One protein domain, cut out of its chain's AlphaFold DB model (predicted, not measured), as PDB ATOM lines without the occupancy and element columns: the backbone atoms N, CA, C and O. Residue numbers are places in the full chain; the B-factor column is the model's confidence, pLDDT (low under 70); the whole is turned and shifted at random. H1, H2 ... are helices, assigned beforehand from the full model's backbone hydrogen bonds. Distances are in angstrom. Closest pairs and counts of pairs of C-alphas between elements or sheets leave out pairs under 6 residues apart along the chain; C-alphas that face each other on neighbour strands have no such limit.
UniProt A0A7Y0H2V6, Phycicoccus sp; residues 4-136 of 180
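What this domain is: This is residues 4 to 136 of the 180 residues of a protein of Phycicoccus sp (UniProt A0A7Y0H2V6). One very long helix, H5, makes the length of an open, all-helix model; H3 lies side by side with its earlier part, running the opposite way. H2 meets this pair only near its own last residues and spreads from it toward its first, making a narrow V, with the small helices H1 and H4 near the wide end. Residues 124 to 136 of H5 stick out alone. The printed part has 133 residues with five named helices, H1 to H5 in chain order, and no named strand. It is only just extended, close to loose, with a radius of gyration of the C-alphas of 21.4 A and spans of 79 by 29 by 19 A.

How they stand to each other: Start at H1, residues 4 to 10, and pass the tight link into H2, residues 12 to 34. These two touch only at the corner by their link, closest at the C-alphas of Ala 8 and Gly 14, 3.9 A, at a steep tilt of 50 degrees. Look next at H3, residues 45 to 68: H2 is close but not clearly touching, with the closest C-alphas, those of Leu 33 and Arg 48, 6.2 A apart, and a shallow tilt of 33 degrees, only just short of steep, opposite ways. H4, residues 75 to 79, only just touches H1, with 3 pairs of C-alphas within 8 A, the closest those of Glu 6 and Phe 77 at 7.6 A; it is apart from H2 and H3. Last comes H5, residues 89 to 136. It touches H3 with 36 pairs of C-alphas within 8 A, closest at Thr 67 and Arg 94, 4.0 A, at a shallow tilt of 11 degrees, opposite ways. H2, with residues 30 to 34 alone, only just touches H5, at its residues 111 to 115 alone, with 3 such pairs, the closest the C-alphas of Val 34 and Val 115 at 6.8 A, and a shallow tilt of 22 degrees, the same way. H2, H3 and H5 form an up-and-down bundle, each helix running against the one before it. Every O i to N i+4 pair is within hydrogen-bond range in H1, H2, H3 and H4, and 40 of 44 are in H5.

Where its parts are: Find C-alpha 4 at (49.627, -15.634, 17.541), where H1 begins. H2 runs 32.7 A and H3 34.2 A. H5 runs 70.5 A from C-alpha 89 at (51.362, -18.278, 37.509) to C-alpha 136 at (-9.134, 6.917, 11.635).

The domain as a whole: The C-alphas of Pro 84 and Arg 136, the two farthest apart, are 79.7 A apart. The printed part has no cut, and no link is long. Look for low confidence at residues 35 to 42, with pLDDT under 70.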
ATOM      1  N   LEU A   4      49.743 -17.096  17.615       93.12
ATOM      2  CA  LEU A   4      49.627 -15.634  17.541       93.12
ATOM      3  C   LEU A   4      49.569 -14.977  18.926       93.12
ATOM      4  O   LEU A   4      50.067 -13.868  19.090       93.12
ATOM      5  N   PHE A   5      49.005 -15.665  19.923       92.62
ATOM      6  CA  PHE A   5      48.996 -15.177  21.300       92.62
ATOM      7  C   PHE A   5      50.419 -15.048  21.854       92.62
ATOM      8  O   PHE A   5      50.782 -14.019  22.413       92.62
ATOM      9  N   GLU A   6      51.262 -16.059  21.638       91.75
ATOM     10  CA  GLU A   6      52.648 -16.023  22.105       91.75
ATOM     11  C   GLU A   6      53.484 -14.983  21.344       91.75
ATOM     12  O   GLU A   6      54.306 -14.287  21.943       91.75
ATOM     13  N   LEU A   7      53.224 -14.804  20.045       94.62
ATOM     14  CA  LEU A   7      53.822 -13.722  19.260       94.62
ATOM     15  C   LEU A   7      53.451 -12.335  19.815       94.62
ATOM     16  O   LEU A   7      54.312 -11.453  19.897       94.62
ATOM     17  N   ALA A   8      52.190 -12.154  20.216       95.88
ATOM     18  CA  ALA A   8      51.700 -10.913  20.809       95.88
ATOM     19  C   ALA A   8      52.304 -10.632  22.192       95.88
ATOM     20  O   ALA A   8      52.521  -9.473  22.529       95.88
ATOM     21  N   LEU A   9      52.630 -11.668  22.970       94.69
ATOM     22  CA  LEU A   9      53.337 -11.518  24.248       94.69
ATOM     23  C   LEU A   9      54.807 -11.121  24.064       94.69
ATOM     24  O   LEU A   9      55.340 -10.328  24.835       94.69
ATOM     25  N   ARG A  10      55.479 -11.685  23.055       94.31
ATOM     26  CA  ARG A  10      56.934 -11.538  22.870       94.31
ATOM     27  C   ARG A  10      57.349 -10.285  22.104       94.31
ATOM     28  O   ARG A  10      58.502  -9.880  22.207       94.31
ATOM     29  N   THR A  11      56.457  -9.697  21.308       95.88
ATOM     30  CA  THR A  11      56.795  -8.577  20.417       95.88
ATOM     31  C   THR A  11      55.897  -7.372  20.660       95.88
ATOM     32  O   THR A  11      54.684  -7.507  20.804       95.88
ATOM     33  N   HIS A  12      56.481  -6.170  20.634       96.44
ATOM     34  CA  HIS A  12      55.714  -4.929  20.769       96.44
ATOM     35  C   HIS A  12      54.676  -4.782  19.646       96.44
ATOM     36  O   HIS A  12      53.509  -4.502  19.907       96.44
ATOM     37  N   THR A  13      55.071  -5.050  18.398       97.50
ATOM     38  CA  THR A  13      54.167  -4.997  17.241       97.50
ATOM     39  C   THR A  13      53.015  -5.989  17.370       97.50
ATOM     40  O   THR A  13      51.872  -5.616  17.121       97.50
ATOM     41  N   GLY A  14      53.282  -7.230  17.792       96.56
ATOM     42  CA  GLY A  14      52.232  -8.222  18.014       96.56
ATOM     43  C   GLY A  14      51.248  -7.782  19.098       96.56
ATOM     44  O   GLY A  14      50.040  -7.905  18.905       96.56
ATOM     45  N   HIS A  15      51.750  -7.205  20.195       96.75
ATOM     46  CA  HIS A  15      50.913  -6.658  21.262       96.75
ATOM     47  C   HIS A  15      50.003  -5.526  20.762       96.75
ATOM     48  O   HIS A  15      48.797  -5.544  21.004       96.75
ATOM     49  N   VAL A  16      50.558  -4.563  20.018       97.75
ATOM     50  CA  VAL A  16      49.787  -3.443  19.455       97.75
ATOM     51  C   VAL A  16      48.728  -3.949  18.479       97.75
ATOM     52  O   VAL A  16      47.572  -3.558  18.596       97.75
ATOM     53  N   LEU A  17      49.078  -4.865  17.571       97.56
ATOM     54  CA  LEU A  17      48.125  -5.435  16.614       97.56
ATOM     55  C   LEU A  17      46.988  -6.192  17.304       97.56
ATOM     56  O   LEU A  17      45.834  -6.047  16.903       97.56
ATOM     57  N   MET A  18      47.294  -6.965  18.350       96.75
ATOM     58  CA  MET A  18      46.286  -7.649  19.158       96.75
ATOM     59  C   MET A  18      45.319  -6.637  19.790       96.75
ATOM     60  O   MET A  18      44.103  -6.775  19.657       96.75
ATOM     61  N   THR A  19      45.846  -5.588  20.424       96.25
ATOM     62  CA  THR A  19      45.033  -4.540  21.056       96.25
ATOM     63  C   THR A  19      44.190  -3.780  20.032       96.25
ATOM     64  O   THR A  19      42.991  -3.607  20.236       96.25
ATOM     65  N   THR A  20      44.772  -3.377  18.898       98.00
ATOM     66  CA  THR A  20      44.047  -2.716  17.803       98.00
ATOM     67  C   THR A  20      42.938  -3.606  17.250       98.00
ATOM     68  O   THR A  20      41.836  -3.119  17.021       98.00
ATOM     69  N   HIS A  21      43.189  -4.904  17.072       96.06
ATOM     70  CA  HIS A  21      42.179  -5.850  16.609       96.06
ATOM     71  C   HIS A  21      40.978  -5.913  17.559       96.06
ATOM     72  O   HIS A  21      39.846  -5.734  17.110       96.06
ATOM     73  N   PHE A  22      41.206  -6.116  18.862       92.81
ATOM     74  CA  PHE A  22      40.116  -6.172  19.842       92.81
ATOM     75  C   PHE A  22      39.372  -4.839  19.963       92.81
ATOM     76  O   PHE A  22      38.146  -4.834  20.061       92.81
ATOM     77  N   LEU A  23      40.086  -3.711  19.886       95.19
ATOM     78  CA  LEU A  23      39.472  -2.386  19.890       95.19
ATOM     79  C   LEU A  23      38.573  -2.176  18.665       95.19
ATOM     80  O   LEU A  23      37.438  -1.732  18.813       95.19
ATOM     81  N   LEU A  24      39.052  -2.523  17.466       97.00
ATOM     82  CA  LEU A  24      38.270  -2.422  16.232       97.00
ATOM     83  C   LEU A  24      37.066  -3.364  16.248       97.00
ATOM     84  O   LEU A  24      35.974  -2.950  15.875       97.00
ATOM     85  N   ALA A  25      37.239  -4.604  16.709       93.19
ATOM     86  CA  ALA A  25      36.141  -5.558  16.835       93.19
ATOM     87  C   ALA A  25      35.060  -5.043  17.799       93.19
ATOM     88  O   ALA A  25      33.881  -5.039  17.445       93.19
ATOM     89  N   GLY A  26      35.455  -4.539  18.974       90.69
ATOM     90  CA  GLY A  26      34.537  -3.939  19.944       90.69
ATOM     91  C   GLY A  26      33.853  -2.677  19.412       90.69
ATOM     92  O   GLY A  26      32.645  -2.515  19.565       90.69
ATOM     93  N   TYR A  27      34.597  -1.814  18.718       91.06
ATOM     94  CA  TYR A  27      34.052  -0.619  18.073       91.06
ATOM     95  C   TYR A  27      33.001  -0.973  17.016       91.06
ATOM     96  O   TYR A  27      31.884  -0.461  17.067       91.06
ATOM     97  N   LEU A  28      33.321  -1.890  16.096       90.06
ATOM     98  CA  LEU A  28      32.395  -2.347  15.058       90.06
ATOM     99  C   LEU A  28      31.164  -3.034  15.660       90.06
ATOM    100  O   LEU A  28      30.051  -2.824  15.182       90.06
ATOM    101  N   PHE A  29      31.344  -3.812  16.728       88.19
ATOM    102  CA  PHE A  29      30.246  -4.438  17.458       88.19
ATOM    103  C   PHE A  29      29.271  -3.396  18.021       88.19
ATOM    104  O   PHE A  29      28.074  -3.445  17.728       88.19
ATOM    105  N   VAL A  30      29.776  -2.408  18.767       87.81
ATOM    106  CA  VAL A  30      28.953  -1.316  19.312       87.81
ATOM    107  C   VAL A  30      28.300  -0.516  18.187       87.81
ATOM    108  O   VAL A  30      27.114  -0.197  18.274       87.81
ATOM    109  N   TRP A  31      29.035  -0.233  17.111       85.25
ATOM    110  CA  TRP A  31      28.528   0.499  15.952       85.25
ATOM    111  C   TRP A  31      27.307  -0.188  15.324       85.25
ATOM    112  O   TRP A  31      26.279   0.460  15.112       85.25
ATOM    113  N   VAL A  32      27.370  -1.509  15.123       82.38
ATOM    114  CA  VAL A  32      26.257  -2.313  14.587       82.38
ATOM    115  C   VAL A  32      25.055  -2.343  15.541       82.38
ATOM    116  O   VAL A  32      23.909  -2.261  15.093       82.38
ATOM    117  N   LEU A  33      25.287  -2.441  16.853       82.31
ATOM    118  CA  LEU A  33      24.213  -2.510  17.853       82.31
ATOM    119  C   LEU A  33      23.495  -1.174  18.063       82.31
ATOM    120  O   LEU A  33      22.260  -1.137  18.129       82.31
ATOM    121  N   VAL A  34      24.252  -0.083  18.154       80.56
ATOM    122  CA  VAL A  34      23.729   1.259  18.428       80.56
ATOM    123  C   VAL A  34      23.122   1.878  17.164       80.56
ATOM    124  O   VAL A  34      22.005   2.392  17.216       80.56
ATOM    125  N   GLY A  35      23.787   1.769  16.008       65.94
ATOM    126  CA  GLY A  35      23.218   2.148  14.707       65.94
ATOM    127  C   GLY A  35      22.762   3.612  14.595       65.94
ATOM    128  O   GLY A  35      21.734   3.889  13.964       65.94
ATOM    129  N   ILE A  36      23.482   4.532  15.251       61.22
ATOM    130  CA  ILE A  36      23.208   5.979  15.200       61.22
ATOM    131  C   ILE A  36      23.593   6.565  13.834       61.22
ATOM    132  O   ILE A  36      22.859   7.412  13.328       61.22
ATOM    133  N   ASP A  37      24.675   6.086  13.215       63.19
ATOM    134  CA  ASP A  37      25.120   6.597  11.916       63.19
ATOM    135  C   ASP A  37      24.193   6.174  10.762       63.19
ATOM    136  O   ASP A  37      23.608   5.083  10.807       63.19
ATOM    137  N   PRO A  38      24.062   7.007   9.708       51.34
ATOM    138  CA  PRO A  38      23.330   6.669   8.490       51.34
ATOM    139  C   PRO A  38      24.047   5.533   7.742       51.34
ATOM    140  O   PRO A  38      24.856   5.751   6.846       51.34
ATOM    141  N   GLY A  39      23.767   4.301   8.161       59.16
ATOM    142  CA  GLY A  39      24.291   3.065   7.593       59.16
ATOM    143  C   GLY A  39      23.200   2.169   6.987       59.16
ATOM    144  O   GLY A  39      22.038   2.573   6.884       59.16
ATOM    145  N   PRO A  40      23.560   0.937   6.578       57.03
ATOM    146  CA  PRO A  40      22.629  -0.038   6.012       57.03
ATOM    147  C   PRO A  40      21.434  -0.333   6.937       57.03
ATOM    148  O   PRO A  40      21.476  -0.072   8.139       57.03
ATOM    149  N   LYS A  41      20.358  -0.896   6.365       65.19
ATOM    150  CA  LYS A  41      19.061  -1.137   7.027       65.19
ATOM    151  C   LYS A  41      19.224  -1.634   8.471       65.19
ATOM    152  O   LYS A  41      19.838  -2.668   8.727       65.19
ATOM    153  N   ARG A  42      18.629  -0.889   9.407       69.19
ATOM    154  CA  ARG A  42      18.645  -1.185  10.844       69.19
ATOM    155  C   ARG A  42      18.126  -2.601  11.106       69.19
ATOM    156  O   ARG A  42      17.020  -2.939  10.693       69.19
ATOM    157  N   TRP A  43      18.911  -3.397  11.831       78.88
ATOM    158  CA  TRP A  43      18.498  -4.741  12.238       78.88
ATOM    159  C   TRP A  43      17.338  -4.643  13.239       78.88
ATOM    160  O   TRP A  43      17.347  -3.699  14.046       78.88
ATOM    161  N   PRO A  44      16.367  -5.580  13.213       82.38
ATOM    162  CA  PRO A  44      15.269  -5.604  14.172       82.38
ATOM    163  C   PRO A  44      15.789  -5.637  15.618       82.38
ATOM    164  O   PRO A  44      16.798  -6.302  15.877       82.38
ATOM    165  N   PRO A  45      15.120  -4.967  16.571       80.50
ATOM    166  CA  PRO A  45      15.545  -4.937  17.972       80.50
ATOM    167  C   PRO A  45      15.740  -6.327  18.589       80.50
ATOM    168  O   PRO A  45      16.741  -6.566  19.260       80.50
ATOM    169  N   SER A  46      14.847  -7.272  18.285       84.62
ATOM    170  CA  SER A  46      14.942  -8.668  18.730       84.62
ATOM    171  C   SER A  46      16.247  -9.337  18.294       84.62
ATOM    172  O   SER A  46      16.919  -9.981  19.096       84.62
ATOM    173  N   LEU A  47      16.656  -9.133  17.041       87.88
ATOM    174  CA  LEU A  47      17.886  -9.709  16.508       87.88
ATOM    175  C   LEU A  47      19.131  -9.103  17.169       87.88
ATOM    176  O   LEU A  47      20.087  -9.823  17.446       87.88
ATOM    177  N   ARG A  48      19.108  -7.803  17.497       87.81
ATOM    178  CA  ARG A  48      20.190  -7.154  18.258       87.81
ATOM    179  C   ARG A  48      20.333  -7.750  19.655       87.81
ATOM    180  O   ARG A  48      21.453  -8.008  20.081       87.81
ATOM    181  N   LEU A  49      19.216  -8.006  20.340       86.25
ATOM    182  CA  LEU A  49      19.219  -8.651  21.656       86.25
ATOM    183  C   LEU A  49      19.756 -10.086  21.590       86.25
ATOM    184  O   LEU A  49      20.535 -10.476  22.454       86.25
ATOM    185  N   ILE A  50      19.414 -10.849  20.546       90.94
ATOM    186  CA  ILE A  50      19.962 -12.200  20.326       90.94
ATOM    187  C   ILE A  50      21.481 -12.144  20.139       90.94
ATOM    188  O   ILE A  50      22.209 -12.882  20.798       90.94
ATOM    189  N   ILE A  51      21.978 -11.254  19.275       90.12
ATOM    190  CA  ILE A  51      23.423 -11.087  19.040       90.12
ATOM    191  C   ILE A  51      24.136 -10.700  20.330       90.12
ATOM    192  O   ILE A  51      25.199 -11.240  20.642       90.12
ATOM    193  N   LEU A  52      23.546  -9.784  21.093       89.44
ATOM    194  CA  LEU A  52      24.094  -9.349  22.363       89.44
ATOM    195  C   LEU A  52      24.161 -10.501  23.369       89.44
ATOM    196  O   LEU A  52      25.206 -10.715  23.972       89.44
ATOM    197  N   PHE A  53      23.096 -11.292  23.481       89.75
ATOM    198  CA  PHE A  53      23.053 -12.471  24.342       89.75
ATOM    199  C   PHE A  53      24.100 -13.525  23.957       89.75
ATOM    200  O   PHE A  53      24.813 -14.037  24.821       89.75
ATOM    201  N   VAL A  54      24.239 -13.822  22.660       91.62
ATOM    202  CA  VAL A  54      25.278 -14.731  22.148       91.62
ATOM    203  C   VAL A  54      26.672 -14.197  22.482       91.62
ATOM    204  O   VAL A  54      27.539 -14.955  22.917       91.62
ATOM    205  N   THR A  55      26.881 -12.888  22.337       89.31
ATOM    206  CA  THR A  55      28.172 -12.245  22.610       89.31
ATOM    207  C   THR A  55      28.530 -12.302  24.093       89.31
ATOM    208  O   THR A  55      29.649 -12.700  24.415       89.31
ATOM    209  N   ILE A  56      27.584 -11.976  24.980       89.38
ATOM    210  CA  ILE A  56      27.737 -12.098  26.439       89.38
ATOM    211  C   ILE A  56      28.054 -13.549  26.807       89.38
ATOM    212  O   ILE A  56      29.002 -13.816  27.534       89.38
ATOM    213  N   SER A  57      27.323 -14.513  26.243       89.62
ATOM    214  CA  SER A  57      27.537 -15.936  26.531       89.62
ATOM    215  C   SER A  57      28.946 -16.397  26.147       89.62
ATOM    216  O   SER A  57      29.593 -17.120  26.903       89.62
ATOM    217  N   PHE A  58      29.449 -15.956  24.991       88.88
ATOM    218  CA  PHE A  58      30.804 -16.272  24.545       88.88
ATOM    219  C   PHE A  58      31.880 -15.637  25.443       88.88
ATOM    220  O   PHE A  58      32.841 -16.313  25.817       88.88
ATOM    221  N   HIS A  59      31.712 -14.370  25.836       85.69
ATOM    222  CA  HIS A  59      32.640 -13.675  26.739       85.69
ATOM    223  C   HIS A  59      32.649 -14.297  28.137       85.69
ATOM    224  O   HIS A  59      33.719 -14.559  28.694       85.69
ATOM    225  N   ALA A  60      31.468 -14.614  28.668       86.50
ATOM    226  CA  ALA A  60      31.324 -15.301  29.939       86.50
ATOM    227  C   ALA A  60      31.986 -16.676  29.924       86.50
ATOM    228  O   ALA A  60      32.742 -17.010  30.837       86.50
ATOM    229  N   PHE A  61      31.787 -17.453  28.858       89.81
ATOM    230  CA  PHE A  61      32.436 -18.752  28.723       89.81
ATOM    231  C   PHE A  61      33.964 -18.637  28.687       89.81
ATOM    232  O   PHE A  61      34.649 -19.414  29.350       89.81
ATOM    233  N   PHE A  62      34.512 -17.654  27.967       88.12
ATOM    234  CA  PHE A  62      35.952 -17.394  27.962       88.12
ATOM    235  C   PHE A  62      36.481 -17.088  29.375       88.12
ATOM    236  O   PHE A  62      37.455 -17.699  29.815       88.12
ATOM    237  N   GLY A  63      35.808 -16.206  30.116       88.56
ATOM    238  CA  GLY A  63      36.149 -15.886  31.503       88.56
ATOM    239  C   GLY A  63      36.133 -17.107  32.424       88.56
ATOM    240  O   GLY A  63      37.089 -17.373  33.158       88.56
ATOM    241  N   VAL A  64      35.068 -17.905  32.338       90.38
ATOM    242  CA  VAL A  64      34.928 -19.152  33.100       90.38
ATOM    243  C   VAL A  64      36.030 -20.148  32.735       90.38
ATOM    244  O   VAL A  64      36.643 -20.742  33.621       90.38
ATOM    245  N   ALA A  65      36.350 -20.305  31.450       92.69
ATOM    246  CA  ALA A  65      37.411 -21.204  31.002       92.69
ATOM    247  C   ALA A  65      38.789 -20.809  31.566       92.69
ATOM    248  O   ALA A  65      39.574 -21.682  31.936       92.69
ATOM    249  N   LEU A  66      39.081 -19.511  31.681       93.31
ATOM    250  CA  LEU A  66      40.340 -19.013  32.247       93.31
ATOM    251  C   LEU A  66      40.390 -19.142  33.776       93.31
ATOM    252  O   LEU A  66      41.424 -19.531  34.318       93.31
ATOM    253  N   THR A  67      39.285 -18.856  34.466       94.75
ATOM    254  CA  THR A  67      39.193 -18.929  35.939       94.75
ATOM    255  C   THR A  67      39.173 -20.360  36.470       94.75
ATOM    256  O   THR A  67      39.715 -20.630  37.539       94.75
ATOM    257  N   THR A  68      38.582 -21.296  35.724       94.19
ATOM    258  CA  THR A  68      38.485 -22.713  36.118       94.19
ATOM    259  C   THR A  68      39.582 -23.581  35.501       94.19
ATOM    260  O   THR A  68      39.879 -24.665  36.009       94.19
ATOM    261  N   GLY A  69      40.233 -23.100  34.437       93.12
ATOM    262  CA  GLY A  69      41.274 -23.821  33.717       93.12
ATOM    263  C   GLY A  69      42.440 -24.244  34.610       93.12
ATOM    264  O   GLY A  69      42.826 -23.555  35.555       93.12
ATOM    265  N   THR A  70      43.014 -25.409  34.318       94.31
ATOM    266  CA  THR A  70      44.187 -25.967  35.020       94.31
ATOM    267  C   THR A  70      45.471 -25.862  34.198       94.31
ATOM    268  O   THR A  70      46.553 -26.163  34.691       94.31
ATOM    269  N   THR A  71      45.361 -25.436  32.938       93.19
ATOM    270  CA  THR A  71      46.490 -25.312  32.015       93.19
ATOM    271  C   THR A  71      46.965 -23.866  31.951       93.19
ATOM    272  O   THR A  71      46.188 -22.958  31.648       93.19
ATOM    273  N   LEU A  72      48.260 -23.665  32.195       93.75
ATOM    274  CA  LEU A  72      48.912 -22.368  32.039       93.75
ATOM    275  C   LEU A  72      49.097 -22.044  30.548       93.75
ATOM    276  O   LEU A  72      49.658 -22.846  29.796       93.75
ATOM    277  N   LEU A  73      48.636 -20.872  30.121       94.19
ATOM    278  CA  LEU A  73      48.841 -20.345  28.775       94.19
ATOM    279  C   LEU A  73      50.260 -19.783  28.651       94.19
ATOM    280  O   LEU A  73      50.765 -19.169  29.582       94.19
ATOM    281  N   ALA A  74      50.902 -19.992  27.499       94.12
ATOM    282  CA  ALA A  74      52.265 -19.523  27.215       94.12
ATOM    283  C   ALA A  74      53.282 -19.771  28.365       94.12
ATOM    284  O   ALA A  74      53.997 -18.851  28.778       94.12
ATOM    285  N   PRO A  75      53.395 -21.009  28.889       92.94
ATOM    286  CA  PRO A  75      54.197 -21.297  30.080       92.94
ATOM    287  C   PRO A  75      55.677 -20.945  29.894       92.94
ATOM    288  O   PRO A  75      56.314 -20.481  30.834       92.94
ATOM    289  N   THR A  76      56.223 -21.122  28.687       92.31
ATOM    290  CA  THR A  76      57.613 -20.778  28.352       92.31
ATOM    291  C   THR A  76      57.884 -19.280  28.482       92.31
ATOM    292  O   THR A  76      58.961 -18.895  28.924       92.31
ATOM    293  N   PHE A  77      56.918 -18.431  28.119       92.75
ATOM    294  CA  PHE A  77      57.044 -16.981  28.253       92.75
ATOM    295  C   PHE A  77      57.010 -16.567  29.729       92.75
ATOM    296  O   PHE A  77      57.961 -15.963  30.215       92.75
ATOM    297  N   TYR A  78      55.960 -16.956  30.462       93.00
ATOM    298  CA  TYR A  78      55.772 -16.507  31.845       93.00
ATOM    299  C   TYR A  78      56.808 -17.084  32.818       93.00
ATOM    300  O   TYR A  78      57.282 -16.368  33.696       93.00
ATOM    301  N   LYS A  79      57.227 -18.345  32.646       91.81
ATOM    302  CA  LYS A  79      58.319 -18.920  33.454       91.81
ATOM    303  C   LYS A  79      59.678 -18.299  33.122       91.81
ATOM    304  O   LYS A  79      60.526 -18.204  34.001       91.81
ATOM    305  N   GLY A  80      59.877 -17.869  31.875       92.25
ATOM    306  CA  GLY A  80      61.108 -17.223  31.417       92.25
ATOM    307  C   GLY A  80      61.253 -15.759  31.838       92.25
ATOM    308  O   GLY A  80      62.281 -15.155  31.557       92.25
ATOM    309  N   LEU A  81      60.253 -15.174  32.505       90.12
ATOM    310  CA  LEU A  81      60.291 -13.774  32.932       90.12
ATOM    311  C   LEU A  81      61.161 -13.559  34.190       90.12
ATOM    312  O   LEU A  81      61.500 -12.423  34.502       90.12
ATOM    313  N   HIS A  82      61.544 -14.645  34.883       88.56
ATOM    314  CA  HIS A  82      62.446 -14.645  36.044       88.56
ATOM    315  C   HIS A  82      62.111 -13.558  37.084       88.56
ATOM    316  O   HIS A  82      62.993 -12.825  37.535       88.56
ATOM    317  N   LEU A  83      60.827 -13.441  37.455       88.25
ATOM    318  CA  LEU A  83      60.381 -12.452  38.441       88.25
ATOM    319  C   LEU A  83      61.143 -12.638  39.765       88.25
ATOM    320  O   LEU A  83      61.317 -13.773  40.213       88.25
ATOM    321  N   PRO A  84      61.548 -11.542  40.430       89.19
ATOM    322  CA  PRO A  84      62.294 -11.620  41.685       89.19
ATOM    323  C   PRO A  84      61.425 -12.018  42.892       89.19
ATOM    324  O   PRO A  84      61.957 -12.237  43.976       89.19
ATOM    325  N   TRP A  85      60.103 -12.124  42.724       90.50
ATOM    326  CA  TRP A  85      59.164 -12.604  43.739       90.50
ATOM    327  C   TRP A  85      58.450 -13.880  43.282       90.50
ATOM    328  O   TRP A  85      58.272 -14.124  42.088       90.50
ATOM    329  N   ALA A  86      58.017 -14.695  44.245       88.00
ATOM    330  CA  ALA A  86      57.255 -15.904  43.961       88.00
ATOM    331  C   ALA A  86      55.851 -15.543  43.447       88.00
ATOM    332  O   ALA A  86      55.093 -14.857  44.132       88.00
ATOM    333  N   VAL A  87      55.506 -16.031  42.255       92.12
ATOM    334  CA  VAL A  87      54.164 -15.919  41.669       92.12
ATOM    335  C   VAL A  87      53.672 -17.312  41.316       92.12
ATOM    336  O   VAL A  87      54.316 -18.031  40.551       92.12
ATOM    337  N   ASP A  88      52.505 -17.684  41.837       94.12
ATOM    338  CA  ASP A  88      51.752 -18.804  41.284       94.12
ATOM    339  C   ASP A  88      51.118 -18.350  39.964       94.12
ATOM    340  O   ASP A  88      50.079 -17.691  39.943       94.12
ATOM    341  N   LEU A  89      51.776 -18.686  38.853       94.56
ATOM    342  CA  LEU A  89      51.362 -18.278  37.509       94.56
ATOM    343  C   LEU A  89      49.969 -18.799  37.130       94.56
ATOM    344  O   LEU A  89      49.268 -18.158  36.348       94.56
ATOM    345  N   LEU A  90      49.563 -19.964  37.648       95.69
ATOM    346  CA  LEU A  90      48.241 -20.507  37.347       95.69
ATOM    347  C   LEU A  90      47.169 -19.756  38.137       95.69
ATOM    348  O   LEU A  90      46.131 -19.413  37.571       95.69
ATOM    349  N   ALA A  91      47.417 -19.475  39.418       95.69
ATOM    350  CA  ALA A  91      46.521 -18.641  40.215       95.69
ATOM    351  C   ALA A  91      46.412 -17.219  39.641       95.69
ATOM    352  O   ALA A  91      45.306 -16.692  39.525       95.69
ATOM    353  N   ASP A  92      47.529 -16.631  39.208       94.69
ATOM    354  CA  ASP A  92      47.560 -15.312  38.572       94.69
ATOM    355  C   ASP A  92      46.750 -15.288  37.265       94.69
ATOM    356  O   ASP A  92      45.899 -14.420  37.085       94.69
ATOM    357  N   GLN A  93      46.891 -16.305  36.405       95.31
ATOM    358  CA  GLN A  93      46.069 -16.439  35.196       95.31
ATOM    359  C   GLN A  93      44.572 -16.535  35.517       95.31
ATOM    360  O   GLN A  93      43.754 -15.924  34.828       95.31
ATOM    361  N   ARG A  94      44.197 -17.301  36.548       96.31
ATOM    362  CA  ARG A  94      42.793 -17.430  36.962       96.31
ATOM    363  C   ARG A  94      42.244 -16.102  37.468       96.31
ATOM    364  O   ARG A  94      41.153 -15.711  37.062       96.31
ATOM    365  N   ASN A  95      43.014 -15.383  38.282       95.31
ATOM    366  CA  ASN A  95      42.655 -14.045  38.750       95.31
ATOM    367  C   ASN A  95      42.526 -13.065  37.577       95.31
ATOM    368  O   ASN A  95      41.534 -12.343  37.486       95.31
ATOM    369  N   GLY A  96      43.468 -13.100  36.633       92.31
ATOM    370  CA  GLY A  96      43.407 -12.333  35.391       92.31
ATOM    371  C   GLY A  96      42.158 -12.654  34.569       92.31
ATOM    372  O   GLY A  96      41.503 -11.742  34.075       92.31
ATOM    373  N   GLY A  97      41.767 -13.930  34.490       92.00
ATOM    374  CA  GLY A  97      40.513 -14.368  33.877       92.00
ATOM    375  C   GLY A  97      39.272 -13.790  34.560       92.00
ATOM    376  O   GLY A  97      38.367 -13.313  33.877       92.00
ATOM    377  N   ALA A  98      39.245 -13.783  35.897       91.06
ATOM    378  CA  ALA A  98      38.131 -13.233  36.674       91.06
ATOM    379  C   ALA A  98      37.989 -11.721  36.458       91.06
ATOM    380  O   ALA A  98      36.883 -11.226  36.234       91.06
ATOM    381  N   VAL A  99      39.112 -10.996  36.473       91.50
ATOM    382  CA  VAL A  99      39.149  -9.552  36.211       91.50
ATOM    383  C   VAL A  99      38.730  -9.248  34.774       91.50
ATOM    384  O   VAL A  99      37.863  -8.402  34.563       91.50
ATOM    385  N   ALA A 100      39.303  -9.948  33.789       86.62
ATOM    386  CA  ALA A 100      38.992  -9.745  32.376       86.62
ATOM    387  C   ALA A 100      37.499  -9.948  32.087       86.62
ATOM    388  O   ALA A 100      36.902  -9.157  31.357       86.62
ATOM    389  N   TRP A 101      36.886 -10.961  32.702       84.62
ATOM    390  CA  TRP A 101      35.452 -11.193  32.589       84.62
ATOM    391  C   TRP A 101      34.624 -10.088  33.250       84.62
ATOM    392  O   TRP A 101      33.802  -9.465  32.583       84.62
ATOM    393  N   GLY A 102      34.870  -9.787  34.528       83.50
ATOM    394  CA  GLY A 102      34.085  -8.786  35.255       83.50
ATOM    395  C   GLY A 102      34.135  -7.398  34.605       83.50
ATOM    396  O   GLY A 102      33.109  -6.734  34.473       83.50
ATOM    397  N   VAL A 103      35.315  -6.979  34.139       87.56
ATOM    398  CA  VAL A 103      35.490  -5.695  33.441       87.56
ATOM    399  C   VAL A 103      34.846  -5.718  32.054       87.56
ATOM    400  O   VAL A 103      34.253  -4.719  31.652       87.56
ATOM    401  N   GLY A 104      34.930  -6.836  31.328       82.56
ATOM    402  CA  GLY A 104      34.365  -6.970  29.984       82.56
ATOM    403  C   GLY A 104      32.833  -6.968  29.946       82.56
ATOM    404  O   GLY A 104      32.238  -6.454  28.996       82.56
ATOM    405  N   GLU A 105      32.175  -7.486  30.984       87.88
ATOM    406  CA  GLU A 105      30.709  -7.531  31.027       87.88
ATOM    407  C   GLU A 105      30.070  -6.170  31.317       87.88
ATOM    408  O   GLU A 105      28.987  -5.882  30.808       87.88
ATOM    409  N   LEU A 106      30.732  -5.292  32.078       88.44
ATOM    410  CA  LEU A 106      30.164  -3.991  32.451       88.44
ATOM    411  C   LEU A 106      29.748  -3.136  31.232       88.44
ATOM    412  O   LEU A 106      28.583  -2.726  31.176       88.44
ATOM    413  N   PRO A 107      30.610  -2.892  30.221       86.69
ATOM    414  CA  PRO A 107      30.206  -2.189  29.003       86.69
ATOM    415  C   PRO A 107      29.076  -2.893  28.245       86.69
ATOM    416  O   PRO A 107      28.191  -2.233  27.697       86.69
ATOM    417  N   THR A 108      29.083  -4.225  28.225       87.19
ATOM    418  CA  THR A 108      28.108  -5.024  27.477       87.19
ATOM    419  C   THR A 108      26.718  -4.949  28.108       87.19
ATOM    420  O   THR A 108      25.725  -4.778  27.399       87.19
ATOM    421  N   LEU A 109      26.637  -4.972  29.441       89.19
ATOM    422  CA  LEU A 109      25.395  -4.757  30.187       89.19
ATOM    423  C   LEU A 109      24.852  -3.335  29.998       89.19
ATOM    424  O   LEU A 109      23.648  -3.158  29.800       89.19
ATOM    425  N   ILE A 110      25.726  -2.323  29.992       91.31
ATOM    426  CA  ILE A 110      25.336  -0.941  29.673       91.31
ATOM    427  C   ILE A 110      24.753  -0.875  28.257       91.31
ATOM    428  O   ILE A 110      23.692  -0.285  28.051       91.31
ATOM    429  N   LEU A 111      25.397  -1.516  27.280       89.50
ATOM    430  CA  LEU A 111      24.902  -1.561  25.907       89.50
ATOM    431  C   LEU A 111      23.544  -2.275  25.807       89.50
ATOM    432  O   LEU A 111      22.654  -1.785  25.110       89.50
ATOM    433  N   ALA A 112      23.354  -3.379  26.533       88.88
ATOM    434  CA  ALA A 112      22.078  -4.093  26.608       88.88
ATOM    435  C   ALA A 112      20.949  -3.199  27.102       88.88
ATOM    436  O   ALA A 112      19.873  -3.151  26.496       88.88
ATOM    437  N   LEU A 113      21.222  -2.446  28.165       91.38
ATOM    438  CA  LEU A 113      20.286  -1.478  28.707       91.38
ATOM    439  C   LEU A 113      19.955  -0.400  27.668       91.38
ATOM    440  O   LEU A 113      18.781  -0.141  27.416       91.38
ATOM    441  N   LEU A 114      20.963   0.188  27.016       89.69
ATOM    442  CA  LEU A 114      20.762   1.230  26.004       89.69
ATOM    443  C   LEU A 114      19.928   0.743  24.812       89.69
ATOM    444  O   LEU A 114      18.997   1.436  24.400       89.69
ATOM    445  N   VAL A 115      20.220  -0.446  24.279       87.75
ATOM    446  CA  VAL A 115      19.468  -1.042  23.160       87.75
ATOM    447  C   VAL A 115      18.026  -1.333  23.567       87.75
ATOM    448  O   VAL A 115      17.103  -1.032  22.810       87.75
ATOM    449  N   THR A 116      17.817  -1.853  24.776       88.44
ATOM    450  CA  THR A 116      16.476  -2.133  25.307       88.44
ATOM    451  C   THR A 116      15.672  -0.843  25.480       88.44
ATOM    452  O   THR A 116      14.538  -0.754  25.016       88.44
ATOM    453  N   LEU A 117      16.265   0.195  26.077       89.44
ATOM    454  CA  LEU A 117      15.615   1.498  26.251       89.44
ATOM    455  C   LEU A 117      15.303   2.170  24.909       89.44
ATOM    456  O   LEU A 117      14.244   2.784  24.756       89.44
ATOM    457  N   ALA A 118      16.207   2.059  23.933       86.12
ATOM    458  CA  ALA A 118      15.976   2.557  22.584       86.12
ATOM    459  C   ALA A 118      14.787   1.842  21.931       86.12
ATOM    460  O   ALA A 118      13.919   2.511  21.372       86.12
ATOM    461  N   TRP A 119      14.712   0.514  22.064       85.56
ATOM    462  CA  TRP A 119      13.617  -0.284  21.524       85.56
ATOM    463  C   TRP A 119      12.266   0.095  22.133       85.56
ATOM    464  O   TRP A 119      11.359   0.446  21.380       85.56
ATOM    465  N   VAL A 120      12.157   0.122  23.467       88.12
ATOM    466  CA  VAL A 120      10.916   0.477  24.183       88.12
ATOM    467  C   VAL A 120      10.381   1.842  23.738       88.12
ATOM    468  O   VAL A 120       9.179   2.020  23.562       88.12
ATOM    469  N   ARG A 121      11.272   2.813  23.502       85.50
ATOM    470  CA  ARG A 121      10.891   4.143  23.003       85.50
ATOM    471  C   ARG A 121      10.337   4.112  21.580       85.50
ATOM    472  O   ARG A 121       9.347   4.787  21.309       85.50
ATOM    473  N   THR A 122      10.981   3.377  20.673       83.56
ATOM    474  CA  THR A 122      10.494   3.231  19.292       83.56
ATOM    475  C   THR A 122       9.176   2.474  19.219       83.56
ATOM    476  O   THR A 122       8.287   2.905  18.492       83.56
ATOM    477  N   ASP A 123       9.032   1.409  20.004       86.31
ATOM    478  CA  ASP A 123       7.838   0.565  20.032       86.31
ATOM    479  C   ASP A 123       6.617   1.361  20.517       86.31
ATOM    480  O   ASP A 123       5.598   1.425  19.840       86.31
ATOM    481  N   ALA A 124       6.765   2.130  21.603       86.50
ATOM    482  CA  ALA A 124       5.701   3.004  22.101       86.50
ATOM    483  C   ALA A 124       5.247   4.065  21.074       86.50
ATOM    484  O   ALA A 124       4.067   4.420  21.015       86.50
ATOM    485  N   ALA A 125       6.172   4.592  20.266       86.38
ATOM    486  CA  ALA A 125       5.844   5.552  19.213       86.38
ATOM    487  C   ALA A 125       5.119   4.890  18.029       86.38
ATOM    488  O   ALA A 125       4.206   5.492  17.459       86.38
ATOM    489  N   GLU A 126       5.518   3.669  17.669       86.88
ATOM    490  CA  GLU A 126       4.887   2.875  16.617       86.88
ATOM    491  C   GLU A 126       3.478   2.433  17.011       86.88
ATOM    492  O   GLU A 126       2.547   2.710  16.258       86.88
ATOM    493  N   THR A 127       3.295   1.882  18.212       88.38
ATOM    494  CA  THR A 127       1.979   1.517  18.752       88.38
ATOM    495  C   THR A 127       1.035   2.716  18.743       88.38
ATOM    496  O   THR A 127      -0.039   2.652  18.161       88.38
ATOM    497  N   LYS A 128       1.481   3.885  19.225       91.31
ATOM    498  CA  LYS A 128       0.662   5.109  19.193       91.31
ATOM    499  C   LYS A 128       0.307   5.575  17.774       91.31
ATOM    500  O   LYS A 128      -0.712   6.236  17.576       91.31
ATOM    501  N   ARG A 129       1.169   5.319  16.783       90.31
ATOM    502  CA  ARG A 129       0.885   5.628  15.372       90.31
ATOM    503  C   ARG A 129      -0.169   4.675  14.813       90.31
ATOM    504  O   ARG A 129      -1.050   5.152  14.105       90.31
ATOM    505  N   LEU A 130      -0.048   3.384  15.125       87.81
ATOM    506  CA  LEU A 130      -0.984   2.340  14.716       87.81
ATOM    507  C   LEU A 130      -2.363   2.561  15.348       87.81
ATOM    508  O   LEU A 130      -3.336   2.619  14.608       87.81
ATOM    509  N   ASP A 131      -2.436   2.846  16.651       89.81
ATOM    510  CA  ASP A 131      -3.693   3.173  17.344       89.81
ATOM    511  C   ASP A 131      -4.398   4.372  16.685       89.81
ATOM    512  O   ASP A 131      -5.571   4.319  16.336       89.81
ATOM    513  N   ARG A 132      -3.656   5.450  16.391       91.06
ATOM    514  CA  ARG A 132      -4.207   6.624  15.685       91.06
ATOM    515  C   ARG A 132      -4.630   6.342  14.248       91.06
ATOM    516  O   ARG A 132      -5.317   7.169  13.648       91.06
ATOM    517  N   GLN A 133      -4.077   5.316  13.614       90.88
ATOM    518  CA  GLN A 133      -4.473   4.916  12.269       90.88
ATOM    519  C   GLN A 133      -5.768   4.106  12.339       90.88
ATOM    520  O   GLN A 133      -6.715   4.487  11.660       90.88
ATOM    521  N   ALA A 134      -5.832   3.129  13.242       90.19
ATOM    522  CA  ALA A 134      -7.019   2.341  13.557       90.19
ATOM    523  C   ALA A 134      -8.233   3.216  13.922       90.19
ATOM    524  O   ALA A 134      -9.307   3.061  13.342       90.19
ATOM    525  N   ASP A 135      -8.038   4.231  14.774       91.12
ATOM    526  CA  ASP A 135      -9.085   5.206  15.122       91.12
ATOM    527  C   ASP A 135      -9.605   6.000  13.903       91.12
ATOM    528  O   ASP A 135     -10.718   6.523  13.920       91.12
ATOM    529  N   ARG A 136      -8.787   6.155  12.849       91.19
ATOM    530  CA  ARG A 136      -9.134   6.917  11.635       91.19
ATOM    531  C   ARG A 136      -9.771   6.060  10.548       91.19
ATOM    532  O   ARG A 136     -10.559   6.600   9.773       91.19
TER     533      ARG A 136